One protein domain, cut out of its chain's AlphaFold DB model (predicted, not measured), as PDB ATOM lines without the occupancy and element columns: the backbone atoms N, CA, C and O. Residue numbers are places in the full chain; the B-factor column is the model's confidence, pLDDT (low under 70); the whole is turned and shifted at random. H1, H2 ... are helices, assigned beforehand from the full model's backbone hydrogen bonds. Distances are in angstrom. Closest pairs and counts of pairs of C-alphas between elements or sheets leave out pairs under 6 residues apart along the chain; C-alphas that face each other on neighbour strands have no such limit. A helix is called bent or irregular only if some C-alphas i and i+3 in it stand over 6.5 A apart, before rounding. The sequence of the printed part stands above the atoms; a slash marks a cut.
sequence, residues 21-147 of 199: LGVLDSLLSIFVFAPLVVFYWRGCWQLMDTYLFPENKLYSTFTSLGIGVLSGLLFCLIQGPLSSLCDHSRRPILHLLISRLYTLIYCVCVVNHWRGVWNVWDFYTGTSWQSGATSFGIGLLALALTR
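What this domain is: This is residues 21 to 147 of the 199 residues of an uncharacterized protein of Scylla olivacea (UniProt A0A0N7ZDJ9). What shape do the parts make? A long helical hairpin of H2 and H3 makes the length of the model; H1 crosses H3 steeply with residues 41 to 48, and its residues 21 to 39 stick out as a free arm. At the far end of H3 the chain folds back into H4, a second, shorter arm whose residues 136 to 145 stand free. What is it built of? The 127 printed residues include four named helices, in the order H1, H2, H3, H4, and no named strand; the class is all helix. How large and how dense is it? It is loose, with a radius of gyration of the C-alphas of 18.3 A, and spans 53 by 39 by 34 A.

Where its parts are: Which helix is longest, and where does it run? H3, residues 92 to 125, is longest and runs 48.2 A from C-alpha 92 at (108.036, 92.817, 213.948) to C-alpha 125 at (147.711, 115.829, 228.725). Which helices come before it? H2, residues 57 to 85, is 39.3 A long, with a kink of 52 degrees near residue 78, and is irregular, C-alphas 77 and 80 being 7.3 A apart. H1, residues 21 to 51, runs 42.4 A from C-alpha 21 at (102.441, 111.823, 233.122), with a kink of 30 degrees near residue 28; it is neither bent nor irregular, but only just: C-alphas 31 and 34 are 6.5 A apart. Which comes last? H4, residues 129 to 145, is 24.3 A long and ends with C-alpha 145 at (132.910, 126.282, 215.665).

How they stand to each other: What touches H3? H2 and H3 form a hairpin at a shallow tilt of 29 degrees, opposite ways; residues 61 to 72 of H2 touch residues 106 to 120 of H3, the closest C-alphas being those of Gly 68 and His 113, 3.9 A apart. Residues 41 to 48 of H1 touch residues 108 to 115 of H3, closest at the C-alphas of Trp 41 and Val 111, 6.5 A, at a steep tilt of 62 degrees, the same way. Where does H4 stand? H3 and H4 are close but not clearly touching, the closest C-alphas being those of Thr 125 and Ser 131, 5.6 A, at a steep tilt of 56 degrees; H4 is apart from H1 and H2. How complete are the helix backbones? In H3 and H4 every O i to N i+4 pair is within hydrogen-bond range, against 24 of 27 in H1 and 23 of 25 in H2.

The domain as a whole: How far does it reach? The two C-alphas farthest apart, those of Arg 90 and Gln 130, are 54.7 A from each other. Is any link long or cut? The printed part has no cut; the links H1 to H2 and H3 to H4 are tight, and H2 to H3 is short. How sure is the model? The mean pLDDT of the printed part is 91.8, and no printed residue is under 70.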
ATOM      1  N   LEU A  21     101.655 112.870 233.781       89.56
ATOM      2  CA  LEU A  21     102.441 111.823 233.122       89.56
ATOM      3  C   LEU A  21     103.844 112.310 232.743       89.56
ATOM      4  O   LEU A  21     104.811 111.600 232.996       89.56
ATOM      5  N   GLY A  22     103.971 113.530 232.211       86.62
ATOM      6  CA  GLY A  22     105.276 114.103 231.865       86.62
ATOM      7  C   GLY A  22     106.186 114.324 233.079       86.62
ATOM      8  O   GLY A  22     107.390 114.073 233.012       86.62
ATOM      9  N   VAL A  23     105.621 114.742 234.219       87.94
ATOM     10  CA  VAL A  23     106.382 114.866 235.473       87.94
ATOM     11  C   VAL A  23     106.843 113.494 235.961       87.94
ATOM     12  O   VAL A  23     108.010 113.339 236.313       87.94
ATOM     13  N   LEU A  24     105.963 112.491 235.956       90.62
ATOM     14  CA  LEU A  24     106.318 111.130 236.364       90.62
ATOM     15  C   LEU A  24     107.407 110.525 235.469       90.62
ATOM     16  O   LEU A  24     108.352 109.937 235.990       90.62
ATOM     17  N   ASP A  25     107.312 110.718 234.155       88.12
ATOM     18  CA  ASP A  25     108.324 110.277 233.189       88.12
ATOM     19  C   ASP A  25     109.685 110.957 233.428       88.12
ATOM     20  O   ASP A  25     110.732 110.305 233.437       88.12
ATOM     21  N   SER A  26     109.674 112.256 233.745       87.81
ATOM     22  CA  SER A  26     110.887 113.006 234.097       87.81
ATOM     23  C   SER A  26     111.522 112.494 235.393       87.81
ATOM     24  O   SER A  26     112.737 112.306 235.458       87.81
ATOM     25  N   LEU A  27     110.713 112.234 236.425       90.88
ATOM     26  CA  LEU A  27     111.191 111.683 237.694       90.88
ATOM     27  C   LEU A  27     111.785 110.283 237.495       90.88
ATOM     28  O   LEU A  27     112.882 110.011 237.976       90.88
ATOM     29  N   LEU A  28     111.104 109.416 236.742       90.25
ATOM     30  CA  LEU A  28     111.603 108.084 236.405       90.25
ATOM     31  C   LEU A  28     112.936 108.164 235.640       90.25
ATOM     32  O   LEU A  28     113.890 107.452 235.962       90.25
ATOM     33  N   SER A  29     113.035 109.086 234.683       88.31
ATOM     34  CA  SER A  29     114.251 109.321 233.900       88.31
ATOM     35  C   SER A  29     115.433 109.773 234.751       88.31
ATOM     36  O   SER A  29     116.526 109.221 234.621       88.31
ATOM     37  N   ILE A  30     115.221 110.728 235.659       89.50
ATOM     38  CA  ILE A  30     116.284 111.271 236.515       89.50
ATOM     39  C   ILE A  30     116.706 110.265 237.588       89.50
ATOM     40  O   ILE A  30     117.898 110.081 237.817       89.50
ATOM     41  N   PHE A  31     115.752 109.631 238.273       91.69
ATOM     42  CA  PHE A  31     116.049 108.847 239.475       91.69
ATOM     43  C   PHE A  31     116.324 107.369 239.208       91.69
ATOM     44  O   PHE A  31     116.948 106.718 240.042       91.69
ATOM     45  N   VAL A  32     115.882 106.832 238.069       92.81
ATOM     46  CA  VAL A  32     116.054 105.410 237.744       92.81
ATOM     47  C   VAL A  32     116.939 105.240 236.519       92.81
ATOM     48  O   VAL A  32     118.005 104.632 236.620       92.81
ATOM     49  N   PHE A  33     116.551 105.797 235.371       90.75
ATOM     50  CA  PHE A  33     117.283 105.538 234.129       90.75
ATOM     51  C   PHE A  33     118.674 106.175 234.111       90.75
ATOM     52  O   PHE A  33     119.634 105.491 233.759       90.75
ATOM     53  N   ALA A  34     118.830 107.431 234.542       90.19
ATOM     54  CA  ALA A  34     120.140 108.083 234.547       90.19
ATOM     55  C   ALA A  34     121.182 107.341 235.422       90.19
ATOM     56  O   ALA A  34     122.261 107.038 234.907       90.19
ATOM     57  N   PRO A  35     120.891 106.939 236.678       93.25
ATOM     58  CA  PRO A  35     121.811 106.115 237.463       93.25
ATOM     59  C   PRO A  35     122.122 104.759 236.822       93.25
ATOM     60  O   PRO A  35     123.278 104.342 236.817       93.25
ATOM     61  N   LEU A  36     121.124 104.079 236.243       94.19
ATOM     62  CA  LEU A  36     121.336 102.802 235.553       94.19
ATOM     63  C   LEU A  36     122.280 102.946 234.355       94.19
ATOM     64  O   LEU A  36     123.164 102.111 234.172       94.19
ATOM     65  N   VAL A  37     122.137 104.021 233.575       92.56
ATOM     66  CA  VAL A  37     123.046 104.333 232.464       92.56
ATOM     67  C   VAL A  37     124.463 104.573 232.983       92.56
ATOM     68  O   VAL A  37     125.410 104.022 232.422       92.56
ATOM     69  N   VAL A  38     124.629 105.322 234.079       93.81
ATOM     70  CA  VAL A  38     125.948 105.543 234.701       93.81
ATOM     71  C   VAL A  38     126.570 104.222 235.155       93.81
ATOM     72  O   VAL A  38     127.737 103.969 234.849       93.81
ATOM     73  N   PHE A  39     125.807 103.358 235.833       96.06
ATOM     74  CA  PHE A  39     126.286 102.046 236.269       96.06
ATOM     75  C   PHE A  39     126.657 101.142 235.101       96.06
ATOM     76  O   PHE A  39     127.692 100.488 235.164       96.06
ATOM     77  N   TYR A  40     125.865 101.125 234.030       95.31
ATOM     78  CA  TYR A  40     126.198 100.388 232.815       95.31
ATOM     79  C   TYR A  40     127.517 100.887 232.217       95.31
ATOM     80  O   TYR A  40     128.428 100.098 231.968       95.31
ATOM     81  N   TRP A  41     127.649 102.203 232.043       94.94
ATOM     82  CA  TRP A  41     128.813 102.809 231.403       94.94
ATOM     83  C   TRP A  41     130.094 102.548 232.198       94.94
ATOM     84  O   TRP A  41     131.096 102.100 231.640       94.94
ATOM     85  N   ARG A  42     130.047 102.740 233.524       95.25
ATOM     86  CA  ARG A  42     131.156 102.394 234.427       95.25
ATOM     87  C   ARG A  42     131.394 100.891 234.507       95.25
ATOM     88  O   ARG A  42     132.539 100.471 234.450       95.25
ATOM     89  N   GLY A  43     130.355 100.069 234.565       96.06
ATOM     90  CA  GLY A  43     130.492  98.615 234.573       96.06
ATOM     91  C   GLY A  43     131.248  98.106 233.346       96.06
ATOM     92  O   GLY A  43     132.244  97.401 233.483       96.06
ATOM     93  N   CYS A  44     130.835  98.526 232.148       94.81
ATOM     94  CA  CYS A  44     131.516  98.173 230.904       94.81
ATOM     95  C   CYS A  44     132.953  98.700 230.858       94.81
ATOM     96  O   CYS A  44     133.849  97.971 230.445       94.81
ATOM     97  N   TRP A  45     133.194  99.936 231.298       94.38
ATOM     98  CA  TRP A  45     134.540 100.508 231.322       94.38
ATOM     99  C   TRP A  45     135.492  99.701 232.210       94.38
ATOM    100  O   TRP A  45     136.553  99.283 231.748       94.38
ATOM    101  N   GLN A  46     135.087  99.414 233.450       94.38
ATOM    102  CA  GLN A  46     135.871  98.607 234.387       94.38
ATOM    103  C   GLN A  46     136.063  97.162 233.901       94.38
ATOM    104  O   GLN A  46     137.119  96.565 234.123       94.38
ATOM    105  N   LEU A  47     135.071  96.602 233.203       94.31
ATOM    106  CA  LEU A  47     135.205  95.298 232.561       94.31
ATOM    107  C   LEU A  47     136.330  95.332 231.516       94.31
ATOM    108  O   LEU A  47     137.210  94.476 231.533       94.31
ATOM    109  N   MET A  48     136.366  96.356 230.660       92.88
ATOM    110  CA  MET A  48     137.448  96.512 229.686       92.88
ATOM    111  C   MET A  48     138.804  96.745 230.359       92.88
ATOM    112  O   MET A  48     139.797  96.199 229.892       92.88
ATOM    113  N   ASP A  49     138.866  97.481 231.470       91.00
ATOM    114  CA  ASP A  49     140.112  97.642 232.234       91.00
ATOM    115  C   ASP A  49     140.645  96.311 232.786       91.00
ATOM    116  O   ASP A  49     141.856  96.128 232.884       91.00
ATOM    117  N   THR A  50     139.753  95.372 233.109       92.81
ATOM    118  CA  THR A  50     140.122  94.058 233.658       92.81
ATOM    119  C   THR A  50     140.486  93.052 232.564       92.81
ATOM    120  O   THR A  50     141.441  92.295 232.711       92.81
ATOM    121  N   TYR A  51     139.728  93.022 231.464       93.19
ATOM    122  CA  TYR A  51     139.840  91.971 230.446       93.19
ATOM    123  C   TYR A  51     140.649  92.374 229.210       93.19
ATOM    124  O   TYR A  51     141.230  91.510 228.553       93.19
ATOM    125  N   LEU A  52     140.702  93.661 228.856       90.94
ATOM    126  CA  LEU A  52     141.353  94.107 227.628       90.94
ATOM    127  C   LEU A  52     142.801  94.510 227.905       90.94
ATOM    128  O   LEU A  52     143.064  95.647 228.286       90.94
ATOM    129  N   PHE A  53     143.739  93.594 227.655       91.44
ATOM    130  CA  PHE A  53     145.184  93.811 227.828       91.44
ATOM    131  C   PHE A  53     145.547  94.441 229.193       91.44
ATOM    132  O   PHE A  53     146.118  95.535 229.221       91.44
ATOM    133  N   PRO A  54     145.243  93.773 230.325       88.62
ATOM    134  CA  PRO A  54     145.424  94.348 231.666       88.62
ATOM    135  C   PRO A  54     146.880  94.745 231.962       88.62
ATOM    136  O   PRO A  54     147.135  95.759 232.607       88.62
ATOM    137  N   GLU A  55     147.836  93.991 231.421       89.88
ATOM    138  CA  GLU A  55     149.278  94.221 231.582       89.88
ATOM    139  C   GLU A  55     149.788  95.447 230.809       89.88
ATOM    140  O   GLU A  55     150.833  96.010 231.130       89.88
ATOM    141  N   ASN A  56     149.080  95.876 229.756       91.81
ATOM    142  CA  ASN A  56     149.551  96.942 228.881       91.81
ATOM    143  C   ASN A  56     148.443  97.941 228.540       91.81
ATOM    144  O   ASN A  56     147.681  97.789 227.580       91.81
ATOM    145  N   LYS A  57     148.429  99.035 229.307       88.12
ATOM    146  CA  LYS A  57     147.458 100.124 229.164       88.12
ATOM    147  C   LYS A  57     147.472 100.782 227.784       88.12
ATOM    148  O   LYS A  57     146.412 101.205 227.326       88.12
ATOM    149  N   LEU A  58     148.620 100.854 227.107       91.31
ATOM    150  CA  LEU A  58     148.702 101.433 225.763       91.31
ATOM    151  C   LEU A  58     147.980 100.548 224.741       91.31
ATOM    152  O   LEU A  58     147.100 101.037 224.034       91.31
ATOM    153  N   TYR A  59     148.268  99.244 224.713       93.00
ATOM    154  CA  TYR A  59     147.563  98.317 223.818       93.00
ATOM    155  C   TYR A  59     146.068  98.239 224.131       93.00
ATOM    156  O   TYR A  59     145.250  98.245 223.209       93.00
ATOM    157  N   SER A  60     145.705  98.237 225.417       94.31
ATOM    158  CA  SER A  60     144.312  98.309 225.866       94.31
ATOM    159  C   SER A  60     143.598  99.545 225.316       94.31
ATOM    160  O   SER A  60     142.491  99.457 224.787       94.31
ATOM    161  N   THR A  61     144.252 100.702 225.396       93.25
ATOM    162  CA  THR A  61     143.704 101.989 224.960       93.25
ATOM    163  C   THR A  61     143.491 102.034 223.452       93.25
ATOM    164  O   THR A  61     142.382 102.322 222.997       93.25
ATOM    165  N   PHE A  62     144.513 101.690 222.664       95.12
ATOM    166  CA  PHE A  62     144.401 101.701 221.203       95.12
ATOM    167  C   PHE A  62     143.450 100.628 220.679       95.12
ATOM    168  O   PHE A  62     142.756 100.865 219.693       95.12
ATOM    169  N   THR A  63     143.351  99.482 221.355       95.25
ATOM    170  CA  THR A  63     142.381  98.450 220.979       95.25
ATOM    171  C   THR A  63     140.953  98.899 221.282       95.25
ATOM    172  O   THR A  63     140.091  98.751 220.421       95.25
ATOM    173  N   SER A  64     140.689  99.521 222.439       95.50
ATOM    174  CA  SER A  64     139.379 100.131 222.716       95.50
ATOM    175  C   SER A  64     139.022 101.206 221.689       95.50
ATOM    176  O   SER A  64     137.909 101.205 221.162       95.50
ATOM    177  N   LEU A  65     139.974 102.076 221.339       95.25
ATOM    178  CA  LEU A  65     139.761 103.092 220.312       95.25
ATOM    179  C   LEU A  65     139.453 102.458 218.947       95.25
ATOM    180  O   LEU A  65     138.503 102.868 218.282       95.25
ATOM    181  N   GLY A  66     140.212 101.429 218.560       96.44
ATOM    182  CA  GLY A  66     140.005 100.669 217.330       96.44
ATOM    183  C   GLY A  66     138.629 100.009 217.279       96.44
ATOM    184  O   GLY A  66     137.912 100.194 216.299       96.44
ATOM    185  N   ILE A  67     138.214  99.322 218.350       95.50
ATOM    186  CA  ILE A  67     136.868  98.743 218.475       95.50
ATOM    187  C   ILE A  67     135.818  99.829 218.254       95.50
ATOM    188  O   ILE A  67     134.923  99.644 217.436       95.50
ATOM    189  N   GLY A  68     135.934 100.967 218.938       94.75
ATOM    190  CA  GLY A  68     134.971 102.061 218.845       94.75
ATOM    191  C   GLY A  68     134.873 102.686 217.450       94.75
ATOM    192  O   GLY A  68     133.781 102.815 216.903       94.75
ATOM    193  N   VAL A  69     136.006 103.044 216.843       94.88
ATOM    194  CA  VAL A  69     136.035 103.703 215.524       94.88
ATOM    195  C   VAL A  69     135.613 102.743 214.411       94.88
ATOM    196  O   VAL A  69     134.766 103.094 213.589       94.88
ATOM    197  N   LEU A  70     136.158 101.523 214.387       96.06
ATOM    198  CA  LEU A  70     135.850 100.544 213.341       96.06
ATOM    199  C   LEU A  70     134.395 100.089 213.408       96.06
ATOM    200  O   LEU A  70     133.739  99.990 212.372       96.06
ATOM    201  N   SER A  71     133.871  99.851 214.612       94.00
ATOM    202  CA  SER A  71     132.453  99.526 214.770       94.00
ATOM    203  C   SER A  71     131.565 100.694 214.352       94.00
ATOM    204  O   SER A  71     130.625 100.467 213.602       94.00
ATOM    205  N   GLY A  72     131.876 101.939 214.734       90.81
ATOM    206  CA  GLY A  72     131.121 103.117 214.296       90.81
ATOM    207  C   GLY A  72     131.022 103.214 212.771       90.81
ATOM    208  O   GLY A  72     129.928 103.378 212.232       90.81
ATOM    209  N   LEU A  73     132.140 103.020 212.065       91.38
ATOM    210  CA  LEU A  73     132.162 102.969 210.599       91.38
ATOM    211  C   LEU A  73     131.336 101.800 210.052       91.38
ATOM    212  O   LEU A  73     130.529 101.991 209.145       91.38
ATOM    213  N   LEU A  74     131.500 100.602 210.617       92.19
ATOM    214  CA  LEU A  74     130.749  99.418 210.209       92.19
ATOM    215  C   LEU A  74     129.238  99.634 210.361       92.19
ATOM    216  O   LEU A  74     128.493  99.375 209.421       92.19
ATOM    217  N   PHE A  75     128.793 100.152 211.505       90.25
ATOM    218  CA  PHE A  75     127.389 100.446 211.785       90.25
ATOM    219  C   PHE A  75     126.819 101.494 210.819       90.25
ATOM    220  O   PHE A  75     125.721 101.304 210.291       90.25
ATOM    221  N   CYS A  76     127.596 102.526 210.481       87.81
ATOM    222  CA  CYS A  76     127.233 103.489 209.440       87.81
ATOM    223  C   CYS A  76     127.088 102.850 208.049       87.81
ATOM    224  O   CYS A  76     126.241 103.291 207.273       87.81
ATOM    225  N   LEU A  77     127.879 101.829 207.710       88.75
ATOM    226  CA  LEU A  77     127.799 101.147 206.412       88.75
ATOM    227  C   LEU A  77     126.627 100.158 206.337       88.75
ATOM    228  O   LEU A  77     125.964 100.058 205.307       88.75
ATOM    229  N   ILE A  78     126.342  99.435 207.425       89.81
ATOM    230  CA  ILE A  78     125.300  98.394 207.440       89.81
ATOM    231  C   ILE A  78     123.888  98.931 207.706       89.81
ATOM    232  O   ILE A  78     122.937  98.159 207.591       89.81
ATOM    233  N   GLN A  79     123.718 100.223 208.020       88.56
ATOM    234  CA  GLN A  79     122.412 100.811 208.356       88.56
ATOM    235  C   GLN A  79     121.324 100.551 207.297       88.56
ATOM    236  O   GLN A  79     120.198 100.184 207.636       88.56
ATOM    237  N   GLY A  80     121.665 100.673 206.007       84.44
ATOM    238  CA  GLY A  80     120.738 100.461 204.890       84.44
ATOM    239  C   GLY A  80     120.291  98.999 204.769       84.44
ATOM    240  O   GLY A  80     119.092  98.720 204.871       84.44
ATOM    241  N   PRO A  81     121.234  98.049 204.613       87.19
ATOM    242  CA  PRO A  81     120.929  96.620 204.620       87.19
ATOM    243  C   PRO A  81     120.128  96.188 205.852       87.19
ATOM    244  O   PRO A  81     119.112  95.505 205.709       87.19
ATOM    245  N   LEU A  82     120.523  96.639 207.046       86.75
ATOM    246  CA  LEU A  82     119.871  96.277 208.302       86.75
ATOM    247  C   LEU A  82     118.428  96.792 208.366       86.75
ATOM    248  O   LEU A  82     117.525  96.029 208.710       86.75
ATOM    249  N   SER A  83     118.195  98.039 207.944       86.19
ATOM    250  CA  SER A  83     116.853  98.619 207.859       86.19
ATOM    251  C   SER A  83     115.955  97.890 206.860       86.19
ATOM    252  O   SER A  83     114.760  97.756 207.106       86.19
ATOM    253  N   SER A  84     116.508  97.411 205.741       84.62
ATOM    254  CA  SER A  84     115.740  96.666 204.730       84.62
ATOM    255  C   SER A  84     115.406  95.237 205.171       84.62
ATOM    256  O   SER A  84     114.313  94.734 204.908       84.62
ATOM    257  N   LEU A  85     116.331  94.582 205.882       85.44
ATOM    258  CA  LEU A  85     116.168  93.210 206.357       85.44
ATOM    259  C   LEU A  85     115.208  93.130 207.552       85.44
ATOM    260  O   LEU A  85     114.438  92.171 207.672       85.44
ATOM    261  N   CYS A  86     115.267  94.141 208.421       85.62
ATOM    262  CA  CYS A  86     114.525  94.237 209.674       85.62
ATOM    263  C   CYS A  86     113.373  95.246 209.581       85.62
ATOM    264  O   CYS A  86     113.151  96.018 210.514       85.62
ATOM    265  N   ASP A  87     112.643  95.250 208.465       84.25
ATOM    266  CA  ASP A  87     111.439  96.067 208.313       84.25
ATOM    267  C   ASP A  87     110.395  95.676 209.375       84.25
ATOM    268  O   ASP A  87     109.871  94.554 209.376       84.25
ATOM    269  N   HIS A  88     110.095  96.615 210.277       84.12
ATOM    270  CA  HIS A  88     109.143  96.437 211.372       84.12
ATOM    271  C   HIS A  88     107.753  96.026 210.864       84.12
ATOM    272  O   HIS A  88     107.097  95.188 211.480       84.12
ATOM    273  N   SER A  89     107.336  96.560 209.711       83.44
ATOM    274  CA  SER A  89     106.001  96.329 209.144       83.44
ATOM    275  C   SER A  89     105.827  94.897 208.640       83.44
ATOM    276  O   SER A  89     104.730  94.348 208.679       83.44
ATOM    277  N   ARG A  90     106.912  94.278 208.160       84.75
ATOM    278  CA  ARG A  90     106.896  92.907 207.630       84.75
ATOM    279  C   ARG A  90     107.280  91.866 208.674       84.75
ATOM    280  O   ARG A  90     106.811  90.734 208.600       84.75
ATOM    281  N   ARG A  91     108.194  92.202 209.589       86.56
ATOM    282  CA  ARG A  91     108.831  91.245 210.510       86.56
ATOM    283  C   ARG A  91     109.032  91.865 211.901       86.56
ATOM    284  O   ARG A  91     110.173  92.093 212.305       86.56
ATOM    285  N   PRO A  92     107.957  92.091 212.677       88.56
ATOM    286  CA  PRO A  92     108.036  92.817 213.948       88.56
ATOM    287  C   PRO A  92     108.897  92.102 215.000       88.56
ATOM    288  O   PRO A  92     109.669  92.747 215.703       88.56
ATOM    289  N   ILE A  93     108.831  90.765 215.074       90.88
ATOM    290  CA  ILE A  93     109.627  89.976 216.034       90.88
ATOM    291  C   ILE A  93     111.117  90.029 215.680       90.88
ATOM    292  O   ILE A  93     111.950  90.261 216.554       90.88
ATOM    293  N   LEU A  94     111.459  89.859 214.397       90.50
ATOM    294  CA  LEU A  94     112.848  89.956 213.941       90.50
ATOM    295  C   LEU A  94     113.396  91.363 214.187       90.50
ATOM    296  O   LEU A  94     114.494  91.504 214.715       90.50
ATOM    297  N   HIS A  95     112.611  92.392 213.861       90.56
ATOM    298  CA  HIS A  95     112.965  93.777 214.142       90.56
ATOM    299  C   HIS A  95     113.235  93.989 215.634       90.56
ATOM    300  O   HIS A  95     114.257  94.569 215.986       90.56
ATOM    301  N   LEU A  96     112.373  93.484 216.520       91.19
ATOM    302  CA  LEU A  96     112.553  93.606 217.967       91.19
ATOM    303  C   LEU A  96     113.828  92.902 218.452       91.19
ATOM    304  O   LEU A  96     114.604  93.493 219.192       91.19
ATOM    305  N   LEU A  97     114.090  91.666 218.024       93.56
ATOM    306  CA  LEU A  97     115.292  90.945 218.455       93.56
ATOM    307  C   LEU A  97     116.572  91.621 217.952       93.56
ATOM    308  O   LEU A  97     117.503  91.852 218.725       93.56
ATOM    309  N   ILE A  98     116.606  91.986 216.669       92.44
ATOM    310  CA  ILE A  98     117.790  92.585 216.051       92.44
ATOM    311  C   ILE A  98     118.032  94.005 216.562       92.44
ATOM    312  O   ILE A  98     119.175  94.331 216.854       92.44
ATOM    313  N   SER A  99     116.999  94.833 216.743       91.25
ATOM    314  CA  SER A  99     117.145  96.187 217.314       91.25
ATOM    315  C   SER A  99     117.726  96.167 218.731       91.25
ATOM    316  O   SER A  99     118.581  96.992 219.068       91.25
ATOM    317  N   ARG A 100     117.328  95.193 219.559       93.31
ATOM    318  CA  ARG A 100     117.868  95.031 220.918       93.31
ATOM    319  C   ARG A 100     119.311  94.544 220.907       93.31
ATOM    320  O   ARG A 100     120.140  95.147 221.581       93.31
ATOM    321  N   LEU A 101     119.633  93.521 220.113       93.31
ATOM    322  CA  LEU A 101     121.015  93.050 219.970       93.31
ATOM    323  C   LEU A 101     121.929  94.134 219.393       93.31
ATOM    324  O   LEU A 101     123.021  94.353 219.914       93.31
ATOM    325  N   TYR A 102     121.456  94.847 218.370       92.62
ATOM    326  CA  TYR A 102     122.130  96.000 217.783       92.62
ATOM    327  C   TYR A 102     122.493  97.021 218.858       92.62
ATOM    328  O   TYR A 102     123.659  97.378 218.986       92.62
ATOM    329  N   THR A 103     121.520  97.432 219.672       92.50
ATOM    330  CA  THR A 103     121.737  98.444 220.712       92.50
ATOM    331  C   THR A 103     122.709  97.957 221.773       92.50
ATOM    332  O   THR A 103     123.628  98.685 222.125       92.50
ATOM    333  N   LEU A 104     122.573  96.713 222.240       92.88
ATOM    334  CA  LEU A 104     123.480  96.144 223.240       92.88
ATOM    335  C   LEU A 104     124.934  96.126 222.752       92.88
ATOM    336  O   LEU A 104     125.830  96.543 223.485       92.88
ATOM    337  N   ILE A 105     125.168  95.683 221.514       94.12
ATOM    338  CA  ILE A 105     126.510  95.643 220.917       94.12
ATOM    339  C   ILE A 105     127.028  97.066 220.692       94.12
ATOM    340  O   ILE A 105     128.152  97.387 221.080       94.12
ATOM    341  N   TYR A 106     126.201  97.933 220.107       93.25
ATOM    342  CA  TYR A 106     126.570  99.310 219.804       93.25
ATOM    343  C   TYR A 106     126.923 100.099 221.070       93.25
ATOM    344  O   TYR A 106     127.919 100.818 221.085       93.25
ATOM    345  N   CYS A 107     126.189  99.911 222.169       93.56
ATOM    346  CA  CYS A 107     126.504 100.540 223.449       93.56
ATOM    347  C   CYS A 107     127.898 100.139 223.969       93.56
ATOM    348  O   CYS A 107     128.654 101.013 224.393       93.56
ATOM    349  N   VAL A 108     128.295  98.863 223.868       94.62
ATOM    350  CA  VAL A 108     129.648  98.409 224.261       94.62
ATOM    351  C   VAL A 108     130.727  99.029 223.368       94.62
ATOM    352  O   VAL A 108     131.785  99.445 223.848       94.62
ATOM    353  N   CYS A 109     130.460  99.120 222.066       95.81
ATOM    354  CA  CYS A 109     131.330  99.782 221.100       95.81
ATOM    355  C   CYS A 109     131.524 101.273 221.415       95.81
ATOM    356  O   CYS A 109     132.654 101.760 221.422       95.81
ATOM    357  N   VAL A 110     130.443 101.983 221.744       95.38
ATOM    358  CA  VAL A 110     130.474 103.401 222.130       95.38
ATOM    359  C   VAL A 110     131.246 103.602 223.434       95.38
ATOM    360  O   VAL A 110     132.077 104.505 223.506       95.38
ATOM    361  N   VAL A 111     131.053 102.746 224.446       96.25
ATOM    362  CA  VAL A 111     131.863 102.792 225.681       96.25
ATOM    363  C   VAL A 111     133.351 102.643 225.352       96.25
ATOM    364  O   VAL A 111     134.170 103.405 225.858       96.25
ATOM    365  N   ASN A 112     133.710 101.709 224.466       96.06
ATOM    366  CA  ASN A 112     135.095 101.514 224.033       96.06
ATOM    367  C   ASN A 112     135.662 102.719 223.277       96.06
ATOM    368  O   ASN A 112     136.816 103.080 223.500       96.06
ATOM    369  N   HIS A 113     134.859 103.368 222.432       96.50
ATOM    370  CA  HIS A 113     135.255 104.605 221.765       96.50
ATOM    371  C   HIS A 113     135.627 105.686 222.785       96.50
ATOM    372  O   HIS A 113     136.746 106.198 222.758       96.50
ATOM    373  N   TRP A 114     134.726 105.978 223.726       95.06
ATOM    374  CA  TRP A 114     134.955 106.993 224.754       95.06
ATOM    375  C   TRP A 114     136.113 106.636 225.683       95.06
ATOM    376  O   TRP A 114     136.924 107.507 225.988       95.06
ATOM    377  N   ARG A 115     136.245 105.361 226.067       94.75
ATOM    378  CA  ARG A 115     137.397 104.860 226.829       94.75
ATOM    379  C   ARG A 115     138.710 105.075 226.106       94.75
ATOM    380  O   ARG A 115     139.649 105.600 226.694       94.75
ATOM    381  N   GLY A 116     138.770 104.687 224.837       94.94
ATOM    382  CA  GLY A 116     139.949 104.877 224.007       94.94
ATOM    383  C   GLY A 116     140.330 106.351 223.902       94.94
ATOM    384  O   GLY A 116     141.468 106.703 224.191       94.94
ATOM    385  N   VAL A 117     139.374 107.218 223.552       94.56
ATOM    386  CA  VAL A 117     139.604 108.667 223.416       94.56
ATOM    387  C   VAL A 117     140.076 109.282 224.732       94.56
ATOM    388  O   VAL A 117     141.072 110.000 224.737       94.56
ATOM    389  N   TRP A 118     139.404 108.973 225.844       93.00
ATOM    390  CA  TRP A 118     139.753 109.509 227.158       93.00
ATOM    391  C   TRP A 118     141.147 109.066 227.604       93.00
ATOM    392  O   TRP A 118     141.956 109.889 228.011       93.00
ATOM    393  N   ASN A 119     141.468 107.779 227.470       93.62
ATOM    394  CA  ASN A 119     142.776 107.264 227.866       93.62
ATOM    395  C   ASN A 119     143.911 107.812 226.988       93.62
ATOM    396  O   ASN A 119     144.999 108.073 227.494       93.62
ATOM    397  N   VAL A 120     143.676 107.986 225.678       94.25
ATOM    398  CA  VAL A 120     144.636 108.656 224.786       94.25
ATOM    399  C   VAL A 120     144.857 110.089 225.251       94.25
ATOM    400  O   VAL A 120     145.996 110.540 225.328       94.25
ATOM    401  N   TRP A 121     143.779 110.792 225.584       92.12
ATOM    402  CA  TRP A 121     143.854 112.158 226.071       92.12
ATOM    403  C   TRP A 121     144.669 112.248 227.367       92.12
ATOM    404  O   TRP A 121     145.689 112.934 227.389       92.12
ATOM    405  N   ASP A 122     144.317 111.453 228.381       92.00
ATOM    406  CA  ASP A 122     145.029 111.374 229.663       92.00
ATOM    407  C   ASP A 122     146.512 111.007 229.493       92.00
ATOM    408  O   ASP A 122     147.359 111.491 230.245       92.00
ATOM    409  N   PHE A 123     146.855 110.180 228.500       90.56
ATOM    410  CA  PHE A 123     148.244 109.829 228.204       90.56
ATOM    411  C   PHE A 123     149.071 111.037 227.733       90.56
ATOM    412  O   PHE A 123     150.243 111.147 228.092       90.56
ATOM    413  N   TYR A 124     148.477 111.949 226.957       89.88
ATOM    414  CA  TYR A 124     149.176 113.114 226.406       89.88
ATOM    415  C   TYR A 124     149.085 114.365 227.284       89.88
ATOM    416  O   TYR A 124     150.047 115.129 227.349       89.88
ATOM    417  N   THR A 125     147.950 114.605 227.942       90.31
ATOM    418  CA  THR A 125     147.711 115.829 228.725       90.31
ATOM    419  C   THR A 125     147.858 115.619 230.232       90.31
ATOM    420  O   THR A 125     147.987 116.592 230.978       90.31
ATOM    421  N   GLY A 126     147.879 114.365 230.691       91.81
ATOM    422  CA  GLY A 126     147.890 114.004 232.105       91.81
ATOM    423  C   GLY A 126     146.527 114.185 232.783       91.81
ATOM    424  O   GLY A 126     145.553 114.639 232.186       91.81
ATOM    425  N   THR A 127     146.466 113.867 234.077       92.44
ATOM    426  CA  THR A 127     145.228 113.838 234.883       92.44
ATOM    427  C   THR A 127     145.077 115.036 235.831       92.44
ATOM    428  O   THR A 127     144.340 114.983 236.817       92.44
ATOM    429  N   SER A 128     145.798 116.129 235.573       94.19
ATOM    430  CA  SER A 128     145.750 117.342 236.396       94.19
ATOM    431  C   SER A 128     144.473 118.164 236.151       94.19
ATOM    432  O   SER A 128     143.818 118.042 235.115       94.19
ATOM    433  N   TRP A 129     144.118 119.064 237.076       93.00
ATOM    434  CA  TRP A 129     142.960 119.949 236.877       93.00
ATOM    435  C   TRP A 129     143.157 120.897 235.683       93.00
ATOM    436  O   TRP A 129     142.186 121.253 235.016       93.00
ATOM    437  N   GLN A 130     144.409 121.269 235.382       93.62
ATOM    438  CA  GLN A 130     144.761 122.072 234.212       93.62
ATOM    439  C   GLN A 130     144.446 121.319 232.921       93.62
ATOM    440  O   GLN A 130     143.865 121.910 232.016       93.62
ATOM    441  N   SER A 131     144.769 120.021 232.863       92.75
ATOM    442  CA  SER A 131     144.373 119.141 231.758       92.75
ATOM    443  C   SER A 131     142.853 119.129 231.598       92.75
ATOM    444  O   SER A 131     142.342 119.346 230.503       92.75
ATOM    445  N   GLY A 132     142.098 119.014 232.694       91.69
ATOM    446  CA  GLY A 132     140.635 119.123 232.651       91.69
ATOM    447  C   GLY A 132     140.136 120.460 232.079       91.69
ATOM    448  O   GLY A 132     139.276 120.478 231.197       91.69
ATOM    449  N   ALA A 133     140.706 121.583 232.527       93.88
ATOM    450  CA  ALA A 133     140.331 122.918 232.056       93.88
ATOM    451  C   ALA A 133     140.654 123.138 230.567       93.88
ATOM    452  O   ALA A 133     139.833 123.698 229.836       93.88
ATOM    453  N   THR A 134     141.813 122.670 230.092       91.38
ATOM    454  CA  THR A 134     142.175 122.762 228.669       91.38
ATOM    455  C   THR A 134     141.283 121.875 227.807       91.38
ATOM    456  O   THR A 134     140.826 122.320 226.757       91.38
ATOM    457  N   SER A 135     140.955 120.669 228.273       92.62
ATOM    458  CA  SER A 135     140.031 119.743 227.600       92.62
ATOM    459  C   SER A 135     138.648 120.357 227.422       92.62
ATOM    460  O   SER A 135     138.080 120.330 226.330       92.62
ATOM    461  N   PHE A 136     138.128 120.969 228.490       92.19
ATOM    462  CA  PHE A 136     136.858 121.681 228.462       92.19
ATOM    463  C   PHE A 136     136.890 122.848 227.470       92.19
ATOM    464  O   PHE A 136     135.987 122.972 226.645       92.19
ATOM    465  N   GLY A 137     137.946 123.669 227.501       94.12
ATOM    466  CA  GLY A 137     138.104 124.798 226.581       94.12
ATOM    467  C   GLY A 137     138.158 124.369 225.113       94.12
ATOM    468  O   GLY A 137     137.462 124.946 224.277       94.12
ATOM    469  N   ILE A 138     138.930 123.324 224.800       92.88
ATOM    470  CA  ILE A 138     139.045 122.772 223.442       92.88
ATOM    471  C   ILE A 138     137.706 122.194 222.977       92.88
ATOM    472  O   ILE A 138     137.261 122.501 221.870       92.88
ATOM    473  N   GLY A 139     137.035 121.405 223.821       91.88
ATOM    474  CA  GLY A 139     135.728 120.828 223.505       91.88
ATOM    475  C   GLY A 139     134.661 121.896 223.265       91.88
ATOM    476  O   GLY A 139     133.936 121.836 222.271       91.88
ATOM    477  N   LEU A 140     134.605 122.918 224.123       93.56
ATOM    478  CA  LEU A 140     133.661 124.024 223.985       93.56
ATOM    479  C   LEU A 140     133.914 124.830 222.705       93.56
ATOM    480  O   LEU A 140     132.969 125.149 221.985       93.56
ATOM    481  N   LEU A 141     135.182 125.116 222.393       94.44
ATOM    482  CA  LEU A 141     135.567 125.801 221.161       94.44
ATOM    483  C   LEU A 141     135.185 124.979 219.923       94.44
ATOM    484  O   LEU A 141     134.581 125.515 218.997       94.44
ATOM    485  N   ALA A 142     135.479 123.677 219.913       92.62
ATOM    486  CA  ALA A 142     135.131 122.790 218.805       92.62
ATOM    487  C   ALA A 142     133.611 122.725 218.580       92.62
ATOM    488  O   ALA A 142     133.144 122.832 217.443       92.62
ATOM    489  N   LEU A 143     132.823 122.618 219.655       90.88
ATOM    490  CA  LEU A 143     131.360 122.648 219.581       90.88
ATOM    491  C   LEU A 143     130.834 124.004 219.099       90.88
ATOM    492  O   LEU A 143     129.895 124.045 218.307       90.88
ATOM    493  N   ALA A 144     131.439 125.116 219.522       91.50
ATOM    494  CA  ALA A 144     131.062 126.445 219.049       91.50
ATOM    495  C   ALA A 144     131.331 126.611 217.544       91.50
ATOM    496  O   ALA A 144     130.446 127.045 216.804       91.50
ATOM    497  N   LEU A 145     132.514 126.199 217.075       93.25
ATOM    498  CA  LEU A 145     132.910 126.282 215.665       93.25
ATOM    499  C   LEU A 145     132.041 125.398 214.763       93.25
ATOM    500  O   LEU A 145     131.648 125.815 213.676       93.25
ATOM    501  N   THR A 146     131.686 124.202 215.234       90.88
ATOM    502  CA  THR A 146     130.800 123.270 214.513       90.88
ATOM    503  C   THR A 146     129.313 123.583 214.691       90.88
ATOM    504  O   THR A 146     128.471 122.879 214.139       90.88
ATOM    505  N   ARG A 147     128.965 124.648 215.437       86.00
ATOM    506  CA  ARG A 147     127.584 125.023 215.803       86.00
ATOM    507  C   ARG A 147     126.822 123.905 216.537       86.00
ATOM    508  O   ARG A 147     125.594 123.896 216.553       86.00
TER     509      ARG A 147